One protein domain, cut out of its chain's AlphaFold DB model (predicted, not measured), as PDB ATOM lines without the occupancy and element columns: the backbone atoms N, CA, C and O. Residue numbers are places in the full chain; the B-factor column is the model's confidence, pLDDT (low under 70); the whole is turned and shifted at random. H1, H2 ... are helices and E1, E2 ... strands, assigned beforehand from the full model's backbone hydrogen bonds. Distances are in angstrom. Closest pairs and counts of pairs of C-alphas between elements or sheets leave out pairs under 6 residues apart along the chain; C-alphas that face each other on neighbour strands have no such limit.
ATOM      1  N   ASN A   7     204.087 144.841  91.076       97.19
ATOM      2  CA  ASN A   7     203.820 146.090  91.780       97.19
ATOM      3  C   ASN A   7     203.476 145.784  93.245       97.19
ATOM      4  O   ASN A   7     202.314 145.609  93.605       97.19
ATOM      5  N   CYS A   8     204.515 145.642  94.067       96.19
ATOM      6  CA  CYS A   8     204.433 145.169  95.447       96.19
ATOM      7  C   CYS A   8     203.511 146.045  96.313       96.19
ATOM      8  O   CYS A   8     203.841 147.194  96.598       96.19
ATOM      9  N   GLY A   9     202.406 145.496  96.815       95.75
ATOM     10  CA  GLY A   9     201.448 146.223  97.658       95.75
ATOM     11  C   GLY A   9     200.503 147.182  96.921       95.75
ATOM     12  O   GLY A   9     199.798 147.947  97.580       95.75
ATOM     13  N   ASP A  10     200.454 147.175  95.586       95.81
ATOM     14  CA  ASP A  10     199.478 147.962  94.826       95.81
ATOM     15  C   ASP A  10     198.863 147.175  93.666       95.81
ATOM     16  O   ASP A  10     199.273 146.073  93.310       95.81
ATOM     17  N   LYS A  11     197.835 147.760  93.055       96.38
ATOM     18  CA  LYS A  11     197.203 147.229  91.848       96.38
ATOM     19  C   LYS A  11     198.150 147.261  90.647       96.38
ATOM     20  O   LYS A  11     199.181 147.930  90.646       96.38
ATOM     21  N   GLU A  12     197.745 146.572  89.586       97.00
ATOM     22  CA  GLU A  12     198.448 146.586  88.305       97.00
ATOM     23  C   GLU A  12     198.769 148.011  87.829       97.00
ATOM     24  O   GLU A  12     197.930 148.918  87.888       97.00
ATOM     25  N   ALA A  13     199.986 148.191  87.317       96.19
ATOM     26  CA  ALA A  13     200.452 149.463  86.787       96.19
ATOM     27  C   ALA A  13     201.217 149.276  85.475       96.19
ATOM     28  O   ALA A  13     201.957 148.311  85.290       96.19
ATOM     29  N   ILE A  14     201.068 150.247  84.572       96.69
ATOM     30  CA  ILE A  14     201.870 150.348  83.351       96.69
ATOM     31  C   ILE A  14     202.829 151.521  83.505       96.69
ATOM     32  O   ILE A  14     202.403 152.671  83.682       96.69
ATOM     33  N   VAL A  15     204.123 151.224  83.427       94.88
ATOM     34  CA  VAL A  15     205.217 152.182  83.584       94.88
ATOM     35  C   VAL A  15     206.204 151.980  82.441       94.88
ATOM     36  O   VAL A  15     206.725 150.886  82.257       94.88
ATOM     37  N   ASN A  16     206.449 153.033  81.653       93.44
ATOM     38  CA  ASN A  16     207.343 153.005  80.485       93.44
ATOM     39  C   ASN A  16     207.063 151.838  79.517       93.44
ATOM     40  O   ASN A  16     207.984 151.204  79.013       93.44
ATOM     41  N   GLY A  17     205.783 151.521  79.296       94.31
ATOM     42  CA  GLY A  17     205.356 150.419  78.426       94.31
ATOM     43  C   GLY A  17     205.472 149.018  79.039       94.31
ATOM     44  O   GLY A  17     205.057 148.053  78.406       94.31
ATOM     45  N   VAL A  18     205.978 148.887  80.269       96.06
ATOM     46  CA  VAL A  18     206.056 147.614  80.999       96.06
ATOM     47  C   VAL A  18     204.853 147.479  81.929       96.06
ATOM     48  O   VAL A  18     204.551 148.391  82.701       96.06
ATOM     49  N   LYS A  19     204.166 146.334  81.856       96.62
ATOM     50  CA  LYS A  19     203.069 145.964  82.760       96.62
ATOM     51  C   LYS A  19     203.627 145.274  84.005       96.62
ATOM     52  O   LYS A  19     204.319 144.265  83.885       96.62
ATOM     53  N   TYR A  20     203.283 145.805  85.173       97.25
ATOM     54  CA  TYR A  20     203.584 145.248  86.487       97.25
ATOM     55  C   TYR A  20     202.318 144.618  87.064       97.25
ATOM     56  O   TYR A  20     201.305 145.302  87.200       97.25
ATOM     57  N   GLU A  21     202.372 143.329  87.390       97.19
ATOM     58  CA  GLU A  21     201.256 142.595  87.992       97.19
ATOM     59  C   GLU A  21     200.979 143.092  89.414       97.19
ATOM     60  O   GLU A  21     201.907 143.398  90.160       97.19
ATOM     61  N   GLY A  22     199.701 143.203  89.778       97.06
ATOM     62  CA  GLY A  22     199.296 143.771  91.059       97.06
ATOM     63  C   GLY A  22     199.433 142.794  92.222       97.06
ATOM     64  O   GLY A  22     199.060 141.630  92.112       97.06
ATOM     65  N   ASP A  23     199.888 143.307  93.353       96.69
ATOM     66  CA  ASP A  23     199.953 142.615  94.628       96.69
ATOM     67  C   ASP A  23     199.089 143.356  95.661       96.69
ATOM     68  O   ASP A  23     199.542 144.255  96.362       96.69
ATOM     69  N   THR A  24     197.812 142.983  95.756       95.31
ATOM     70  CA  THR A  24     196.822 143.722  96.563       95.31
ATOM     71  C   THR A  24     196.347 142.970  97.802       95.31
ATOM     72  O   THR A  24     195.364 143.376  98.424       95.31
ATOM     73  N   THR A  25     196.980 141.849  98.161       92.50
ATOM     74  CA  THR A  25     196.499 141.003  99.262       92.50
ATOM     75  C   THR A  25     196.633 141.728 100.608       92.50
ATOM     76  O   THR A  25     197.750 142.091 100.977       92.50
ATOM     77  N   PRO A  26     195.541 141.931 101.369       88.00
ATOM     78  CA  PRO A  26     195.569 142.795 102.553       88.00
ATOM     79  C   PRO A  26     196.231 142.150 103.779       88.00
ATOM     80  O   PRO A  26     196.636 142.852 104.697       88.00
ATOM     81  N   LYS A  27     196.342 140.818 103.806       86.50
ATOM     82  CA  LYS A  27     196.943 140.064 104.915       86.50
ATOM     83  C   LYS A  27     198.462 139.931 104.734       86.50
ATOM     84  O   LYS A  27     198.975 140.117 103.627       86.50
ATOM     85  N   GLY A  28     199.164 139.578 105.812       87.50
ATOM     86  CA  GLY A  28     200.615 139.352 105.766       87.50
ATOM     87  C   GLY A  28     201.273 138.749 107.014       87.50
ATOM     88  O   GLY A  28     202.474 138.499 106.962       87.50
ATOM     89  N   ALA A  29     200.516 138.473 108.086       89.88
ATOM     90  CA  ALA A  29     201.047 137.971 109.362       89.88
ATOM     91  C   ALA A  29     201.801 136.638 109.246       89.88
ATOM     92  O   ALA A  29     202.858 136.418 109.831       89.88
ATOM     93  N   SER A  30     201.206 135.711 108.506       93.56
ATOM     94  CA  SER A  30     201.771 134.414 108.159       93.56
ATOM     95  C   SER A  30     200.946 133.884 107.006       93.56
ATOM     96  O   SER A  30     199.800 133.465 107.186       93.56
ATOM     97  N   MET A  31     201.468 134.010 105.793       93.75
ATOM     98  CA  MET A  31     200.731 133.576 104.616       93.75
ATOM     99  C   MET A  31     201.633 133.302 103.428       93.75
ATOM    100  O   MET A  31     202.672 133.936 103.258       93.75
ATOM    101  N   LEU A  32     201.142 132.412 102.570       95.94
ATOM    102  CA  LEU A  32     201.593 132.230 101.203       95.94
ATOM    103  C   LEU A  32     200.459 132.673 100.275       95.94
ATOM    104  O   LEU A  32     199.349 132.146 100.342       95.94
ATOM    105  N   TYR A  33     200.739 133.648  99.423       96.44
ATOM    106  CA  TYR A  33     199.851 134.072  98.350       96.44
ATOM    107  C   TYR A  33     200.312 133.486  97.028       96.44
ATOM    108  O   TYR A  33     201.499 133.552  96.711       96.44
ATOM    109  N   LEU A  34     199.363 133.006  96.234       97.00
ATOM    110  CA  LEU A  34     199.573 132.615  94.850       97.00
ATOM    111  C   LEU A  34     198.804 133.583  93.946       97.00
ATOM    112  O   LEU A  34     197.616 133.823  94.166       97.00
ATOM    113  N   SER A  35     199.484 134.138  92.944       95.62
ATOM    114  CA  SER A  35     198.837 134.974  91.924       95.62
ATOM    115  C   SER A  35     197.746 134.199  91.169       95.62
ATOM    116  O   SER A  35     197.862 132.978  91.038       95.62
ATOM    117  N   PRO A  36     196.707 134.868  90.626       93.31
ATOM    118  CA  PRO A  36     195.605 134.190  89.934       93.31
ATOM    119  C   PRO A  36     196.076 133.293  88.785       93.31
ATOM    120  O   PRO A  36     195.619 132.162  88.649       93.31
ATOM    121  N   ASP A  37     197.064 133.762  88.022       91.81
ATOM    122  CA  ASP A  37     197.641 133.022  86.897       91.81
ATOM    123  C   ASP A  37     198.744 132.036  87.327       91.81
ATOM    124  O   ASP A  37     199.424 131.456  86.485       91.81
ATOM    125  N   SER A  38     198.966 131.866  88.638       92.81
ATOM    126  CA  SER A  38     199.992 130.990  89.226       92.81
ATOM    127  C   SER A  38     201.409 131.230  88.686       92.81
ATOM    128  O   SER A  38     202.244 130.329  88.640       92.81
ATOM    129  N   ASN A  39     201.693 132.466  88.279       94.12
ATOM    130  CA  ASN A  39     202.960 132.857  87.669       94.12
ATOM    131  C   ASN A  39     203.988 133.379  88.674       94.12
ATOM    132  O   ASN A  39     205.193 133.371  88.423       94.12
ATOM    133  N   TRP A  40     203.510 133.880  89.800       97.00
ATOM    134  CA  TRP A  40     204.328 134.322  90.912       97.00
ATOM    135  C   TRP A  40     203.577 134.121  92.228       97.00
ATOM    136  O   TRP A  40     202.360 133.907  92.253       97.00
ATOM    137  N   ALA A  41     204.316 134.162  93.325       97.38
ATOM    138  CA  ALA A  41     203.790 134.031  94.674       97.38
ATOM    139  C   ALA A  41     204.553 134.955  95.623       97.38
ATOM    140  O   ALA A  41     205.644 135.425  95.293       97.38
ATOM    141  N   PHE A  42     204.016 135.182  96.817       97.44
ATOM    142  CA  PHE A  42     204.794 135.776  97.900       97.44
ATOM    143  C   PHE A  42     204.497 135.105  99.238       97.44
ATOM    144  O   PHE A  42     203.383 134.645  99.478       97.44
ATOM    145  N   SER A  43     205.498 135.081 100.112       96.88
ATOM    146  CA  SER A  43     205.371 134.684 101.512       96.88
ATOM    147  C   SER A  43     205.703 135.867 102.413       96.88
ATOM    148  O   SER A  43     206.649 136.604 102.130       96.88
ATOM    149  N   SER A  44     204.920 136.058 103.473       95.81
ATOM    150  CA  SER A  44     205.094 137.134 104.455       95.81
ATOM    151  C   SER A  44     204.936 136.592 105.872       95.81
ATOM    152  O   SER A  44     204.111 135.701 106.098       95.81
ATOM    153  N   THR A  45     205.726 137.121 106.811       95.50
ATOM    154  CA  THR A  45     205.734 136.677 108.210       95.50
ATOM    155  C   THR A  45     205.895 137.817 109.221       95.50
ATOM    156  O   THR A  45     206.611 138.792 108.986       95.50
ATOM    157  N   GLY A  46     205.293 137.619 110.395       92.31
ATOM    158  CA  GLY A  46     205.362 138.501 111.557       92.31
ATOM    159  C   GLY A  46     204.156 139.429 111.678       92.31
ATOM    160  O   GLY A  46     203.517 139.741 110.682       92.31
ATOM    161  N   ASN A  47     203.890 139.894 112.897       90.06
ATOM    162  CA  ASN A  47     202.895 140.930 113.196       90.06
ATOM    163  C   ASN A  47     203.596 142.255 113.520       90.06
ATOM    164  O   ASN A  47     204.759 142.251 113.945       90.06
ATOM    165  N   PHE A  48     202.914 143.379 113.299       86.94
ATOM    166  CA  PHE A  48     203.389 144.677 113.775       86.94
ATOM    167  C   PHE A  48     203.136 144.812 115.287       86.94
ATOM    168  O   PHE A  48     202.648 143.890 115.941       86.94
ATOM    169  N   MET A  49     203.606 145.911 115.881       82.94
ATOM    170  CA  MET A  49     203.397 146.145 117.313       82.94
ATOM    171  C   MET A  49     201.908 146.335 117.593       82.94
ATOM    172  O   MET A  49     201.244 147.023 116.827       82.94
ATOM    173  N   ASP A  50     201.433 145.770 118.703       73.81
ATOM    174  CA  ASP A  50     200.060 145.938 119.181       73.81
ATOM    175  C   ASP A  50     199.826 147.406 119.569       73.81
ATOM    176  O   ASP A  50     200.163 147.857 120.667       73.81
ATOM    177  N   ASP A  51     199.336 148.180 118.604       75.94
ATOM    178  CA  ASP A  51     199.023 149.600 118.712       75.94
ATOM    179  C   ASP A  51     197.520 149.837 118.934       75.94
ATOM    180  O   ASP A  51     197.021 150.946 118.724       75.94
ATOM    181  N   ASN A  52     196.806 148.806 119.416       71.44
ATOM    182  CA  ASN A  52     195.358 148.799 119.629       71.44
ATOM    183  C   ASN A  52     194.551 149.013 118.327       71.44
ATOM    184  O   ASN A  52     193.387 149.428 118.366       71.44
ATOM    185  N   ILE A  53     195.159 148.741 117.167       72.38
ATOM    186  CA  ILE A  53     194.477 148.590 115.880       72.38
ATOM    187  C   ILE A  53     194.182 147.099 115.682       72.38
ATOM    188  O   ILE A  53     195.079 146.265 115.713       72.38
ATOM    189  N   ASN A  54     192.907 146.761 115.469       68.06
ATOM    190  CA  ASN A  54     192.463 145.361 115.405       68.06
ATOM    191  C   ASN A  54     193.107 144.552 114.265       68.06
ATOM    192  O   ASN A  54     193.235 143.339 114.394       68.06
ATOM    193  N   ASP A  55     193.483 145.212 113.165       74.50
ATOM    194  CA  ASP A  55     194.095 144.581 111.998       74.50
ATOM    195  C   ASP A  55     195.379 145.314 111.597       74.50
ATOM    196  O   ASP A  55     195.357 146.480 111.191       74.50
ATOM    197  N   ASP A  56     196.491 144.586 111.637       82.88
ATOM    198  CA  ASP A  56     197.769 145.029 111.090       82.88
ATOM    199  C   ASP A  56     197.643 145.394 109.606       82.88
ATOM    200  O   ASP A  56     197.125 144.624 108.787       82.88
ATOM    201  N   ASN A  57     198.207 146.542 109.224       87.88
ATOM    202  CA  ASN A  57     198.261 146.946 107.826       87.88
ATOM    203  C   ASN A  57     199.571 146.501 107.157       87.88
ATOM    204  O   ASN A  57     200.648 147.038 107.418       87.88
ATOM    205  N   TYR A  58     199.459 145.564 106.216       92.69
ATOM    206  CA  TYR A  58     200.583 145.036 105.436       92.69
ATOM    207  C   TYR A  58     200.829 145.794 104.124       92.69
ATOM    208  O   TYR A  58     201.680 145.393 103.329       92.69
ATOM    209  N   ILE A  59     200.103 146.889 103.878       94.31
ATOM    210  CA  ILE A  59     200.285 147.759 102.715       94.31
ATOM    211  C   ILE A  59     200.479 149.205 103.179       94.31
ATOM    212  O   ILE A  59     199.562 149.879 103.652       94.31
ATOM    213  N   ALA A  60     201.686 149.718 102.970       91.19
ATOM    214  CA  ALA A  60     201.986 151.131 103.112       91.19
ATOM    215  C   ALA A  60     201.370 151.921 101.961       91.19
ATOM    216  O   ALA A  60     201.413 151.480 100.816       91.19
ATOM    217  N   SER A  61     200.862 153.115 102.251       90.38
ATOM    218  CA  SER A  61     200.537 154.114 101.230       90.38
ATOM    219  C   SER A  61     201.380 155.358 101.458       90.38
ATOM    220  O   SER A  61     201.633 155.729 102.606       90.38
ATOM    221  N   ASP A  62     201.815 155.978 100.367       79.69
ATOM    222  CA  ASP A  62     202.569 157.225 100.394       79.69
ATOM    223  C   ASP A  62     201.773 158.324 101.108       79.69
ATOM    224  O   ASP A  62     200.574 158.517 100.890       79.69
ATOM    225  N   THR A  63     202.459 159.023 102.006       70.00
ATOM    226  CA  THR A  63     201.893 160.117 102.802       70.00
ATOM    227  C   THR A  63     202.013 161.476 102.109       70.00
ATOM    228  O   THR A  63     201.405 162.449 102.555       70.00
ATOM    229  N   SER A  64     202.766 161.551 101.012       66.50
ATOM    230  CA  SER A  64     203.030 162.757 100.231       66.50
ATOM    231  C   SER A  64     202.743 162.523  98.740       66.50
ATOM    232  O   SER A  64     202.283 161.460  98.348       66.50
ATOM    233  N   LYS A  65     202.919 163.528  97.876       65.06
ATOM    234  CA  LYS A  65     202.916 163.306  96.421       65.06
ATOM    235  C   LYS A  65     204.359 163.127  95.971       65.06
ATOM    236  O   LYS A  65     205.083 164.116  95.884       65.06
ATOM    237  N   LEU A  66     204.766 161.903  95.637       74.81
ATOM    238  CA  LEU A  66     206.082 161.657  95.045       74.81
ATOM    239  C   LEU A  66     206.221 162.327  93.668       74.81
ATOM    240  O   LEU A  66     205.634 161.898  92.672       74.81
ATOM    241  N   THR A  67     207.061 163.357  93.594       74.38
ATOM    242  CA  THR A  67     207.512 163.986  92.345       74.38
ATOM    243  C   THR A  67     208.793 163.323  91.853       74.38
ATOM    244  O   THR A  67     209.871 163.901  91.932       74.38
ATOM    245  N   MET A  68     208.677 162.086  91.370       82.44
ATOM    246  CA  MET A  68     209.782 161.318  90.786       82.44
ATOM    247  C   MET A  68     209.308 160.565  89.533       82.44
ATOM    248  O   MET A  68     208.115 160.257  89.420       82.44
ATOM    249  N   PRO A  69     210.208 160.225  88.590       85.31
ATOM    250  CA  PRO A  69     209.869 159.335  87.485       85.31
ATOM    251  C   PRO A  69     209.292 158.017  88.003       85.31
ATOM    252  O   PRO A  69     209.745 157.488  89.017       85.31
ATOM    253  N   ASN A  70     208.314 157.460  87.287       87.25
ATOM    254  CA  ASN A  70     207.671 156.190  87.642       87.25
ATOM    255  C   ASN A  70     206.981 156.191  89.021       87.25
ATOM    256  O   ASN A  70     206.823 155.126  89.610       87.25
ATOM    257  N   SER A  71     206.527 157.353  89.512       88.69
ATOM    258  CA  SER A  71     205.846 157.518  90.812       88.69
ATOM    259  C   SER A  71     204.715 156.517  91.076       88.69
ATOM    260  O   SER A  71     204.479 156.151  92.221       88.69
ATOM    261  N   LYS A  72     204.068 156.000  90.022       89.88
ATOM    262  CA  LYS A  72     203.058 154.933  90.113       89.88
ATOM    263  C   LYS A  72     203.550 153.658  90.817       89.88
ATOM    264  O   LYS A  72     202.734 152.999  91.438       89.88
ATOM    265  N   LEU A  73     204.840 153.319  90.726       92.69
ATOM    266  CA  LEU A  73     205.426 152.143  91.399       92.69
ATOM    267  C   LEU A  73     205.759 152.393  92.874       92.69
ATOM    268  O   LEU A  73     206.146 151.471  93.579       92.69
ATOM    269  N   TYR A  74     205.665 153.641  93.324       92.00
ATOM    270  CA  TYR A  74     206.065 154.053  94.667       92.00
ATOM    271  C   TYR A  74     204.885 154.610  95.472       92.00
ATOM    272  O   TYR A  74     205.070 155.085  96.584       92.00
ATOM    273  N   ALA A  75     203.665 154.558  94.926       91.19
ATOM    274  CA  ALA A  75     202.466 155.038  95.608       91.19
ATOM    275  C   ALA A  75     202.104 154.173  96.826       91.19
ATOM    276  O   ALA A  75     201.555 154.677  97.808       91.19
ATOM    277  N   LYS A  76     202.405 152.873  96.761       94.31
ATOM    278  CA  LYS A  76     202.227 151.915  97.849       94.31
ATOM    279  C   LYS A  76     203.370 150.913  97.877       94.31
ATOM    280  O   LYS A  76     204.100 150.774  96.899       94.31
ATOM    281  N   ALA A  77     203.514 150.230  99.006       94.62
ATOM    282  CA  ALA A  77     204.498 149.172  99.178       94.62
ATOM    283  C   ALA A  77     203.960 148.070 100.095       94.62
ATOM    284  O   ALA A  77     203.330 148.363 101.115       94.62
ATOM    285  N   ARG A  78     204.254 146.805  99.781       95.44
ATOM    286  CA  ARG A  78     204.028 145.699 100.720       95.44
ATOM    287  C   ARG A  78     205.005 145.795 101.886       95.44
ATOM    288  O   ARG A  78     206.208 145.961 101.693       95.44
ATOM    289  N   LEU A  79     204.476 145.628 103.088       93.31
ATOM    290  CA  LEU A  79     205.232 145.560 104.323       93.31
ATOM    291  C   LEU A  79     205.253 144.128 104.860       93.31
ATOM    292  O   LEU A  79     204.308 143.362 104.675       93.31
ATOM    293  N   SER A  80     206.329 143.795 105.565       93.88
ATOM    294  CA  SER A  80     206.429 142.592 106.387       93.88
ATOM    295  C   SER A  80     207.277 142.900 107.623       93.88
ATOM    296  O   SER A  80     208.336 143.520 107.469       93.88
ATOM    297  N   PRO A  81     206.839 142.513 108.834       91.38
ATOM    298  CA  PRO A  81     207.605 142.735 110.060       91.38
ATOM    299  C   PRO A  81     208.905 141.929 110.146       91.38
ATOM    300  O   PRO A  81     209.876 142.422 110.717       91.38
ATOM    301  N   LEU A  82     208.933 140.705 109.600       93.69
ATOM    302  CA  LEU A  82     210.080 139.795 109.733       93.69
ATOM    303  C   LEU A  82     210.709 139.434 108.388       93.69
ATOM    304  O   LEU A  82     211.882 139.725 108.157       93.69
ATOM    305  N   SER A  83     209.957 138.783 107.499       95.50
ATOM    306  CA  SER A  83     210.470 138.360 106.194       95.50
ATOM    307  C   SER A  83     209.419 138.476 105.101       95.50
ATOM    308  O   SER A  83     208.235 138.214 105.317       95.50
ATOM    309  N   LEU A  84     209.862 138.897 103.920       96.50
ATOM    310  CA  LEU A  84     209.054 138.983 102.714       96.50
ATOM    311  C   LEU A  84     209.836 138.345 101.575       96.50
ATOM    312  O   LEU A  84     210.936 138.795 101.253       96.50
ATOM    313  N   THR A  85     209.250 137.329 100.957       97.38
ATOM    314  CA  THR A  85     209.862 136.614  99.836       97.38
ATOM    315  C   THR A  85     208.896 136.612  98.671       97.38
ATOM    316  O   THR A  85     207.762 136.169  98.824       97.38
ATOM    317  N   TYR A  86     209.350 137.063  97.505       97.44
ATOM    318  CA  TYR A  86     208.628 136.892  96.247       97.44
ATOM    319  C   TYR A  86     209.224 135.729  95.465       97.44
ATOM    320  O   TYR A  86     210.440 135.556  95.419       97.44
ATOM    321  N   TYR A  87     208.358 134.963  94.815       96.94
ATOM    322  CA  TYR A  87     208.712 133.806  94.009       96.94
ATOM    323  C   TYR A  87     208.263 134.040  92.574       96.94
ATOM    324  O   TYR A  87     207.086 134.302  92.333       96.94
ATOM    325  N   GLY A  88     209.180 133.902  91.616       96.25
ATOM    326  CA  GLY A  88     208.823 133.722  90.212       96.25
ATOM    327  C   GLY A  88     208.606 132.241  89.927       96.25
ATOM    328  O   GLY A  88     209.513 131.439  90.134       96.25
ATOM    329  N   LEU A  89     207.418 131.869  89.462       95.69
ATOM    330  CA  LEU A  89     207.058 130.481  89.182       95.69
ATOM    331  C   LEU A  89     207.217 130.193  87.686       95.69
ATOM    332  O   LEU A  89     206.997 131.062  86.841       95.69
ATOM    333  N   CYS A  90     207.624 128.967  87.346       93.75
ATOM    334  CA  CYS A  90     207.777 128.518  85.953       93.75
ATOM    335  C   CYS A  90     208.684 129.436  85.094       93.75
ATOM    336  O   CYS A  90     208.475 129.629  83.884       93.75
ATOM    337  N   MET A  91     209.706 130.026  85.720       93.94
ATOM    338  CA  MET A  91     210.750 130.802  85.047       93.94
ATOM    339  C   MET A  91     211.672 129.854  84.268       93.94
ATOM    340  O   MET A  91     211.927 128.734  84.703       93.94
ATOM    341  N   HIS A  92     212.112 130.257  83.073       95.25
ATOM    342  CA  HIS A  92     213.041 129.433  82.295       95.25
ATOM    343  C   HIS A  92     214.433 129.439  82.927       95.25
ATOM    344  O   HIS A  92     214.851 130.420  83.527       95.25
ATOM    345  N   ASN A  93     215.195 128.366  82.748       94.50
ATOM    346  CA  ASN A  93     216.584 128.369  83.193       94.50
ATOM    347  C   ASN A  93     217.381 129.381  82.360       94.50
ATOM    348  O   ASN A  93     217.342 129.347  81.129       94.50
ATOM    349  N   GLY A  94     218.103 130.274  83.030       93.81
ATOM    350  CA  GLY A  94     218.899 131.298  82.371       93.81
ATOM    351  C   GLY A  94     219.355 132.388  83.330       93.81
ATOM    352  O   GLY A  94     219.027 132.382  84.515       93.81
ATOM    353  N   SER A  95     220.128 133.331  82.803       94.88
ATOM    354  CA  SER A  95     220.550 134.513  83.548       94.88
ATOM    355  C   SER A  95     219.466 135.585  83.505       94.88
ATOM    356  O   SER A  95     218.919 135.887  82.444       94.88
ATOM    357  N   TYR A  96     219.200 136.200  84.655       95.25
ATOM    358  CA  TYR A  96     218.187 137.237  84.804       95.25
ATOM    359  C   TYR A  96     218.801 138.538  85.309       95.25
ATOM    360  O   TYR A  96     219.642 138.546  86.205       95.25
ATOM    361  N   THR A  97     218.340 139.662  84.763       96.69
ATOM    362  CA  THR A  97     218.585 140.976  85.359       96.69
ATOM    363  C   THR A  97     217.490 141.265  86.375       96.69
ATOM    364  O   THR A  97     216.336 141.471  86.001       96.69
ATOM    365  N   VAL A  98     217.852 141.315  87.655       95.88
ATOM    366  CA  VAL A  98     216.920 141.665  88.732       95.88
ATOM    367  C   VAL A  98     216.969 143.172  88.976       95.88
ATOM    368  O   VAL A  98     218.036 143.736  89.214       95.88
ATOM    369  N   LYS A  99     215.809 143.833  88.911       95.75
ATOM    370  CA  LYS A  99     215.643 145.255  89.241       95.75
ATOM    371  C   LYS A  99     214.724 145.380  90.447       95.75
ATOM    372  O   LYS A  99     213.574 144.956  90.384       95.75
ATOM    373  N   LEU A 100     215.235 145.968  91.524       95.69
ATOM    374  CA  LEU A 100     214.481 146.211  92.750       95.69
ATOM    375  C   LEU A 100     214.195 147.704  92.884       95.69
ATOM    376  O   LEU A 100     215.084 148.536  92.702       95.69
ATOM    377  N   HIS A 101     212.944 148.026  93.191       93.81
ATOM    378  CA  HIS A 101     212.452 149.389  93.327       93.81
ATOM    379  C   HIS A 101     212.215 149.683  94.808       93.81
ATOM    380  O   HIS A 101     211.374 149.045  95.434       93.81
ATOM    381  N   PHE A 102     212.956 150.647  95.358       92.25
ATOM    382  CA  PHE A 102     212.826 151.067  96.752       92.25
ATOM    383  C   PHE A 102     212.588 152.572  96.838       92.25
ATOM    384  O   PHE A 102     213.235 153.353  96.141       92.25
ATOM    385  N   ALA A 103     211.683 152.961  97.731       90.88
ATOM    386  CA  ALA A 103     211.456 154.335  98.147       90.88
ATOM    387  C   ALA A 103     211.009 154.332  99.614       90.88
ATOM    388  O   ALA A 103     210.282 153.433 100.036       90.88
ATOM    389  N   GLU A 104     211.440 155.326 100.389       89.19
ATOM    390  CA  GLU A 104     210.858 155.587 101.705       89.19
ATOM    391  C   GLU A 104     209.629 156.482 101.517       89.19
ATOM    392  O   GLU A 104     209.741 157.571 100.957       89.19
ATOM    393  N   ILE A 105     208.462 155.995 101.945       88.56
ATOM    394  CA  ILE A 105     207.154 156.629 101.687       88.56
ATOM    395  C   ILE A 105     206.347 156.886 102.972       88.56
ATOM    396  O   ILE A 105     205.275 157.492 102.934       88.56
ATOM    397  N   ILE A 106     206.862 156.429 104.122       87.44
ATOM    398  CA  ILE A 106     206.241 156.586 105.444       87.44
ATOM    399  C   ILE A 106     207.022 157.602 106.283       87.44
ATOM    400  O   ILE A 106     206.430 158.505 106.876       87.44
ATOM    401  N   PHE A 107     208.344 157.442 106.370       86.56
ATOM    402  CA  PHE A 107     209.208 158.304 107.169       86.56
ATOM    403  C   PHE A 107     209.612 159.538 106.364       86.56
ATOM    404  O   PHE A 107     210.390 159.474 105.415       86.56
ATOM    405  N   THR A 108     209.056 160.683 106.750       83.19
ATOM    406  CA  THR A 108     209.342 161.979 106.140       83.19
ATOM    407  C   THR A 108     210.575 162.614 106.775       83.19
ATOM    408  O   THR A 108     210.818 162.474 107.969       83.19
ATOM    409  N   ASN A 109     211.349 163.369 105.994       80.38
ATOM    410  CA  ASN A 109     212.501 164.125 106.503       80.38
ATOM    411  C   ASN A 109     212.095 165.521 107.022       80.38
ATOM    412  O   ASN A 109     212.750 166.525 106.741       80.38
ATOM    413  N   ASP A 110     210.952 165.604 107.700       80.69
ATOM    414  CA  ASP A 110     210.432 166.843 108.278       80.69
ATOM    415  C   ASP A 110     210.789 166.952 109.773       80.69
ATOM    416  O   ASP A 110     211.510 166.131 110.332       80.69
ATOM    417  N   ARG A 111     210.299 167.997 110.447       81.94
ATOM    418  CA  ARG A 111     210.537 168.204 111.888       81.94
ATOM    419  C   ARG A 111     209.527 167.468 112.781       81.94
ATOM    420  O   ARG A 111     209.297 167.897 113.908       81.94
ATOM    421  N   THR A 112     208.894 166.401 112.292       84.19
ATOM    422  CA  THR A 112     207.966 165.572 113.078       84.19
ATOM    423  C   THR A 112     208.649 164.301 113.583       84.19
ATOM    424  O   THR A 112     209.729 163.928 113.122       84.19
ATOM    425  N   TYR A 113     207.999 163.579 114.503       80.31
ATOM    426  CA  TYR A 113     208.495 162.292 115.010       80.31
ATOM    427  C   TYR A 113     208.682 161.221 113.919       80.31
ATOM    428  O   TYR A 113     209.450 160.283 114.126       80.31
ATOM    429  N   ARG A 114     208.046 161.360 112.744       78.94
ATOM    430  CA  ARG A 114     208.209 160.417 111.621       78.94
ATOM    431  C   ARG A 114     209.640 160.380 111.084       78.94
ATOM    432  O   ARG A 114     210.078 159.322 110.643       78.94
ATOM    433  N   SER A 115     210.380 161.481 111.198       83.00
ATOM    434  CA  SER A 115     211.782 161.588 110.762       83.00
ATOM    435  C   SER A 115     212.762 160.719 111.555       83.00
ATOM    436  O   SER A 115     213.871 160.449 111.094       83.00
ATOM    437  N   LEU A 116     212.362 160.245 112.740       86.19
ATOM    438  CA  LEU A 116     213.183 159.363 113.572       86.19
ATOM    439  C   LEU A 116     213.157 157.909 113.087       86.19
ATOM    440  O   LEU A 116     214.043 157.125 113.439       86.19
ATOM    441  N   GLY A 117     212.147 157.543 112.296       85.69
ATOM    442  CA  GLY A 117     211.974 156.195 111.785       85.69
ATOM    443  C   GLY A 117     213.099 155.790 110.837       85.69
ATOM    444  O   GLY A 117     213.533 156.557 109.981       85.69
TER     445      GLY A 117
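AT A GLANCE: This is residues 7 to 117 of the 126 residues of the protein "Malectin domain-containing protein" of Aegilops tauschii subsp. strangulata (UniProt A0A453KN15). Little regular structure is present: a three-stranded antiparallel sheet, E3-E4-E7, and two small separate hairpins, E1-E2 and E5-E6, are set among long loops, with the short helix H1 far from the sheet. The 111 printed residues hold strands E1 to E7, then H1; these named elements, mostly strand, hold only 35 residues. The whole is only just compact, close to loose, with a radius of gyration of the C-alphas of 15.5 A, spanning 48 by 33 by 22 A.

HOW THE PARTS SIT: E4, residues 40 to 45, forms a hairpin with E3, residues 30 to 34; N 33 and O 42, 2.8 A apart, are within hydrogen-bond range. E7, residues 83 to 88, is antiparallel to E4, with N 43 and O 85 at 2.8 A. In hairpin E5, residues 59 to 61, and E6, residues 76 to 78, N 60 and O 77 are 2.8 A apart. In hairpin E1, residues 13 to 15, and E2, residues 18 to 22, N 20 and O 13 are 2.8 A apart. H1, residues 113 to 116, is not on the sheet and is too short for an O i to N i+4 pair.

IN THESE COORDINATES: E4 measures 17.5 A from C-alpha 40 at (204.328, 134.322, 90.912); H1 ends at C-alpha 116, (213.183, 159.363, 113.572).

THE WHOLE: The printed part has no cut; links E4-E5, E5-E6 and E7-H1 are long. Residues 92 to 100 stand free; pLDDT is under 70 at residues 54 and 64 to 65.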